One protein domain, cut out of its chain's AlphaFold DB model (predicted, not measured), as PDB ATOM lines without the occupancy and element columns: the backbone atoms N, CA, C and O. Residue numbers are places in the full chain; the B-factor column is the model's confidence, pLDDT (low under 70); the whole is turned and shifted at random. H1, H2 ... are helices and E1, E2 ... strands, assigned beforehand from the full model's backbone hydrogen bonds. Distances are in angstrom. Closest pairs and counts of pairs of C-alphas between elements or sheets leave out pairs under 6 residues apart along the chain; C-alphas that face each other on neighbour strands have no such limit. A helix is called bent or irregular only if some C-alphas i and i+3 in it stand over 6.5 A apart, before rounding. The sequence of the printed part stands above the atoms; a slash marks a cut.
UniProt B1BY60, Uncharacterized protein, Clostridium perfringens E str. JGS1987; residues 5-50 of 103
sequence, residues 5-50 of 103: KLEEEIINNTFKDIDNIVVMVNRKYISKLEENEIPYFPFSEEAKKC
ATOM      1  N   LYS A   5     158.715 164.666 219.661       76.44
ATOM      2  CA  LYS A   5     158.483 166.078 219.950       76.44
ATOM      3  C   LYS A   5     159.110 166.383 221.309       76.44
ATOM      4  O   LYS A   5     158.731 165.742 222.287       76.44
ATOM      5  N   LEU A   6     160.072 167.297 221.355       77.12
ATOM      6  CA  LEU A   6     160.811 167.691 222.555       77.12
ATOM      7  C   LEU A   6     160.826 169.221 222.614       77.12
ATOM      8  O   LEU A   6     161.253 169.825 221.641       77.12
ATOM      9  N   GLU A   7     160.324 169.832 223.694       76.44
ATOM     10  CA  GLU A   7     160.240 171.306 223.833       76.44
ATOM     11  C   GLU A   7     159.670 171.997 222.577       76.44
ATOM     12  O   GLU A   7     160.232 172.934 222.031       76.44
ATOM     13  N   GLU A   8     158.559 171.461 222.063       81.56
ATOM     14  CA  GLU A   8     157.887 171.920 220.834       81.56
ATOM     15  C   GLU A   8     158.627 171.669 219.508       81.56
ATOM     16  O   GLU A   8     158.003 171.743 218.445       81.56
ATOM     17  N   GLU A   9     159.880 171.225 219.548       81.25
ATOM     18  CA  GLU A   9     160.674 170.864 218.377       81.25
ATOM     19  C   GLU A   9     160.473 169.403 217.957       81.25
ATOM     20  O   GLU A   9     160.338 168.494 218.777       81.25
ATOM     21  N   ILE A  10     160.464 169.150 216.645       85.19
ATOM     22  CA  ILE A  10     160.369 167.797 216.082       85.19
ATOM     23  C   ILE A  10     161.773 167.316 215.703       85.19
ATOM     24  O   ILE A  10     162.357 167.811 214.739       85.19
ATOM     25  N   ILE A  11     162.275 166.289 216.390       84.81
ATOM     26  CA  ILE A  11     163.637 165.760 216.209       84.81
ATOM     27  C   ILE A  11     163.665 164.374 215.551       84.81
ATOM     28  O   ILE A  11     162.670 163.645 215.536       84.81
ATOM     29  N   ASN A  12     164.824 163.970 215.010       82.06
ATOM     30  CA  ASN A  12     165.001 162.653 214.373       82.06
ATOM     31  C   ASN A  12     165.424 161.553 215.363       82.06
ATOM     32  O   ASN A  12     165.874 160.485 214.944       82.06
ATOM     33  N   ASN A  13     165.272 161.803 216.666       79.88
ATOM     34  CA  ASN A  13     165.591 160.886 217.769       79.88
ATOM     35  C   ASN A  13     167.044 160.407 217.762       79.88
ATOM     36  O   ASN A  13     167.343 159.281 218.165       79.88
ATOM     37  N   THR A  14     167.957 161.232 217.258       82.12
ATOM     38  CA  THR A  14     169.385 160.954 217.375       82.12
ATOM     39  C   THR A  14     169.912 161.612 218.643       82.12
ATOM     40  O   THR A  14     169.445 162.682 219.022       82.12
ATOM     41  N   PHE A  15     170.914 161.007 219.290       81.94
ATOM     42  CA  PHE A  15     171.594 161.659 220.416       81.94
ATOM     43  C   PHE A  15     172.143 163.033 220.029       81.94
ATOM     44  O   PHE A  15     172.118 163.930 220.852       81.94
ATOM     45  N   LYS A  16     172.572 163.207 218.771       84.69
ATOM     46  CA  LYS A  16     173.029 164.497 218.250       84.69
ATOM     47  C   LYS A  16     171.925 165.556 218.282       84.69
ATOM     48  O   LYS A  16     172.203 166.690 218.636       84.69
ATOM     49  N   ASP A  17     170.702 165.198 217.898       84.69
ATOM     50  CA  ASP A  17     169.582 166.144 217.925       84.69
ATOM     51  C   ASP A  17     169.158 166.449 219.367       84.69
ATOM     52  O   ASP A  17     168.885 167.598 219.686       84.69
ATOM     53  N   ILE A  18     169.155 165.436 220.244       85.31
ATOM     54  CA  ILE A  18     168.824 165.604 221.668       85.31
ATOM     55  C   ILE A  18     169.849 166.506 222.371       85.31
ATOM     56  O   ILE A  18     169.443 167.381 223.125       85.31
ATOM     57  N   ASP A  19     171.147 166.333 222.101       85.94
ATOM     58  CA  ASP A  19     172.252 167.090 222.723       85.94
ATOM     59  C   ASP A  19     172.198 168.600 222.427       85.94
ATOM     60  O   ASP A  19     172.702 169.406 223.201       85.94
ATOM     61  N   ASN A  20     171.527 169.005 221.341       86.31
ATOM     62  CA  ASN A  20     171.315 170.422 221.034       86.31
ATOM     63  C   ASN A  20     170.197 171.068 221.868       86.31
ATOM     64  O   ASN A  20     170.114 172.292 221.901       86.31
ATOM     65  N   ILE A  21     169.333 170.267 222.501       86.19
ATOM     66  CA  ILE A  21     168.138 170.748 223.214       86.19
ATOM     67  C   ILE A  21     168.254 170.476 224.717       86.19
ATOM     68  O   ILE A  21     167.901 171.322 225.534       86.19
ATOM     69  N   VAL A  22     168.751 169.297 225.102       85.50
ATOM     70  CA  VAL A  22     168.787 168.837 226.494       85.50
ATOM     71  C   VAL A  22     170.159 168.285 226.846       85.50
ATOM     72  O   VAL A  22     170.725 167.464 226.128       85.50
ATOM     73  N   VAL A  23     170.647 168.668 228.026       84.62
ATOM     74  CA  VAL A  23     171.904 168.173 228.595       84.62
ATOM     75  C   VAL A  23     171.649 167.203 229.748       84.62
ATOM     76  O   VAL A  23     170.763 167.404 230.580       84.62
ATOM     77  N   MET A  24     172.453 166.141 229.836       86.06
ATOM     78  CA  MET A  24     172.427 165.232 230.986       86.06
ATOM     79  C   MET A  24     173.297 165.786 232.116       86.06
ATOM     80  O   MET A  24     174.496 165.998 231.945       86.06
ATOM     81  N   VAL A  25     172.711 165.960 233.300       88.06
ATOM     82  CA  VAL A  25     173.427 166.420 234.496       88.06
ATOM     83  C   VAL A  25     173.693 165.278 235.471       88.06
ATOM     84  O   VAL A  25     172.936 164.311 235.574       88.06
ATOM     85  N   ASN A  26     174.783 165.387 236.231       90.50
ATOM     86  CA  ASN A  26     175.063 164.433 237.298       90.50
ATOM     87  C   ASN A  26     174.033 164.587 238.429       90.50
ATOM     88  O   ASN A  26     173.771 165.702 238.880       90.50
ATOM     89  N   ARG A  27     173.519 163.463 238.945       89.75
ATOM     90  CA  ARG A  27     172.510 163.432 240.015       89.75
ATOM     91  C   ARG A  27     172.911 164.230 241.262       89.75
ATOM     92  O   ARG A  27     172.041 164.778 241.926       89.75
ATOM     93  N   LYS A  28     174.211 164.351 241.563       94.50
ATOM     94  CA  LYS A  28     174.699 165.161 242.696       94.50
ATOM     95  C   LYS A  28     174.362 166.657 242.598       94.50
ATOM     96  O   LYS A  28     174.530 167.368 243.578       94.50
ATOM     97  N   TYR A  29     173.945 167.139 241.427       93.44
ATOM     98  CA  TYR A  29     173.571 168.535 241.196       93.44
ATOM     99  C   TYR A  29     172.057 168.771 241.171       93.44
ATOM    100  O   TYR A  29     171.647 169.902 240.941       93.44
ATOM    101  N   ILE A  30     171.228 167.750 241.420       92.12
ATOM    102  CA  ILE A  30     169.763 167.901 241.412       92.12
ATOM    103  C   ILE A  30     169.300 168.929 242.447       92.12
ATOM    104  O   ILE A  30     168.489 169.780 242.111       92.12
ATOM    105  N   SER A  31     169.895 168.937 243.645       93.50
ATOM    106  CA  SER A  31     169.565 169.932 244.674       93.50
ATOM    107  C   SER A  31     169.778 171.367 244.186       93.50
ATOM    108  O   SER A  31     168.973 172.240 244.473       93.50
ATOM    109  N   LYS A  32     170.809 171.611 243.365       95.38
ATOM    110  CA  LYS A  32     171.048 172.934 242.775       95.38
ATOM    111  C   LYS A  32     169.982 173.317 241.753       95.38
ATOM    112  O   LYS A  32     169.712 174.500 241.595       95.38
ATOM    113  N   LEU A  33     169.410 172.350 241.035       92.88
ATOM    114  CA  LEU A  33     168.309 172.620 240.108       92.88
ATOM    115  C   LEU A  33     167.032 172.969 240.875       92.88
ATOM    116  O   LEU A  33     166.379 173.942 240.524       92.88
ATOM    117  N   GLU A  34     166.737 172.234 241.948       93.06
ATOM    118  CA  GLU A  34     165.605 172.512 242.840       93.06
ATOM    119  C   GLU A  34     165.730 173.894 243.501       93.06
ATOM    120  O   GLU A  34     164.790 174.680 243.451       93.06
ATOM    121  N   GLU A  35     166.909 174.229 244.043       96.81
ATOM    122  CA  GLU A  35     167.205 175.533 244.664       96.81
ATOM    123  C   GLU A  35     167.030 176.719 243.705       96.81
ATOM    124  O   GLU A  35     166.714 177.820 244.146       96.81
ATOM    125  N   ASN A  36     167.265 176.509 242.408       96.62
ATOM    126  CA  ASN A  36     167.164 177.550 241.381       96.62
ATOM    127  C   ASN A  36     165.862 177.456 240.570       96.62
ATOM    128  O   ASN A  36     165.762 178.096 239.526       96.62
ATOM    129  N   GLU A  37     164.894 176.646 241.012       94.19
ATOM    130  CA  GLU A  37     163.595 176.456 240.350       94.19
ATOM    131  C   GLU A  37     163.712 176.017 238.875       94.19
ATOM    132  O   GLU A  37     162.851 176.301 238.041       94.19
ATOM    133  N   ILE A  38     164.787 175.298 238.538       92.12
ATOM    134  CA  ILE A  38     165.030 174.808 237.181       92.12
ATOM    135  C   ILE A  38     164.299 173.470 237.005       92.12
ATOM    136  O   ILE A  38     164.639 172.493 237.687       92.12
ATOM    137  N   PRO A  39     163.331 173.371 236.076       88.88
ATOM    138  CA  PRO A  39     162.612 172.128 235.842       88.88
ATOM    139  C   PRO A  39     163.541 171.060 235.256       88.88
ATOM    140  O   PRO A  39     164.376 171.328 234.392       88.88
ATOM    141  N   TYR A  40     163.371 169.819 235.706       89.44
ATOM    142  CA  TYR A  40     164.052 168.659 235.141       89.44
ATOM    143  C   TYR A  40     163.108 167.460 235.077       89.44
ATOM    144  O   TYR A  40     162.204 167.302 235.897       89.44
ATOM    145  N   PHE A  41     163.351 166.576 234.111       85.12
ATOM    146  CA  PHE A  41     162.522 165.398 233.887       85.12
ATOM    147  C   PHE A  41     163.311 164.123 234.200       85.12
ATOM    148  O   PHE A  41     164.273 163.805 233.494       85.12
ATOM    149  N   PRO A  42     162.945 163.364 235.247       85.81
ATOM    150  CA  PRO A  42     163.514 162.043 235.451       85.81
ATOM    151  C   PRO A  42     162.972 161.062 234.402       85.81
ATOM    152  O   PRO A  42     161.849 161.188 233.919       85.81
ATOM    153  N   PHE A  43     163.751 160.026 234.093       84.25
ATOM    154  CA  PHE A  43     163.256 158.912 233.284       84.25
ATOM    155  C   PHE A  43     162.070 158.211 233.966       84.25
ATOM    156  O   PHE A  43     162.055 158.060 235.192       84.25
ATOM    157  N   SER A  44     161.109 157.736 233.170       86.31
ATOM    158  CA  SER A  44     159.998 156.908 233.651       86.31
ATOM    159  C   SER A  44     160.492 155.568 234.214       86.31
ATOM    160  O   SER A  44     161.572 155.091 233.858       86.31
ATOM    161  N   GLU A  45     159.694 154.918 235.068       89.44
ATOM    162  CA  GLU A  45     160.031 153.592 235.621       89.44
ATOM    163  C   GLU A  45     160.241 152.522 234.543       89.44
ATOM    164  O   GLU A  45     161.034 151.600 234.717       89.44
ATOM    165  N   GLU A  46     159.558 152.647 233.408       85.06
ATOM    166  CA  GLU A  46     159.766 151.771 232.260       85.06
ATOM    167  C   GLU A  46     161.114 152.043 231.582       85.06
ATOM    168  O   GLU A  46     161.897 151.116 231.384       85.06
ATOM    169  N   ALA A  47     161.437 153.312 231.312       84.19
ATOM    170  CA  ALA A  47     162.707 153.697 230.700       84.19
ATOM    171  C   ALA A  47     163.915 153.320 231.576       84.19
ATOM    172  O   ALA A  47     164.964 152.945 231.054       84.19
ATOM    173  N   LYS A  48     163.762 153.337 232.908       86.31
ATOM    174  CA  LYS A  48     164.792 152.870 233.857       86.31
ATOM    175  C   LYS A  48     165.138 151.382 233.709       86.31
ATOM    176  O   LYS A  48     166.205 150.974 234.160       86.31
ATOM    177  N   LYS A  49     164.273 150.569 233.088       89.88
ATOM    178  CA  LYS A  49     164.537 149.145 232.802       89.88
ATOM    179  C   LYS A  49     165.325 148.939 231.505       89.88
ATOM    180  O   LYS A  49     165.791 147.830 231.247       89.88
ATOM    181  N   CYS A  50     165.462 149.971 230.676       85.19
ATOM    182  CA  CYS A  50     166.192 149.896 229.417       85.19
ATOM    183  C   CYS A  50     167.711 149.972 229.638       85.19
ATOM    184  O   CYS A  50     168.198 150.569 230.594       85.19
TER     185      CYS A  50
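This is residues 5 to 50 of the 103 residues of an uncharacterized protein of Clostridium perfringens E str. JGS1987 (UniProt B1BY60). This domain has little regular structure: a small knot of strand E1 and short helix H1 at one end and helix H2 at the other, joined by a thin strung-out link, residues 20 to 26. After H2 the chain folds back, and residues 41 to 50 stick out as a free tail. The 46 printed residues hold E1, H1 and H2 in that order, mostly helix, with only 17 residues in named elements. The whole is loose, radius of gyration of the C-alphas 12.5 A, spanning 33 by 25 by 16 A.

E1 is residues 9 to 11, beginning at C-alpha 9 (160.674, 170.864, 218.377). H1 is residues 15 to 19. H2, residues 27 to 35, is 14.0 A long and ends at C-alpha 35 (167.205, 175.533, 244.664); it is irregular, with C-alphas 28 and 31 7.3 A apart.

E1 pairs with no named strand, but residues 5 to 6 pair antiparallel with its residues 9 to 10. The closest C-alphas of E1 and H1, Ile 11 and Asp 17, are 6.2 A apart. H2 is apart from both. Every O i to N i+4 pair is within hydrogen-bond range in H1, 3 of 5 in H2.

The C-alphas farthest apart, Asn 12 and Glu 35, are 33.0 A apart. The printed part has no cut, the links are tight from E1 to H1 and short from H1 to H2, and no printed residue is under 70 in pLDDT.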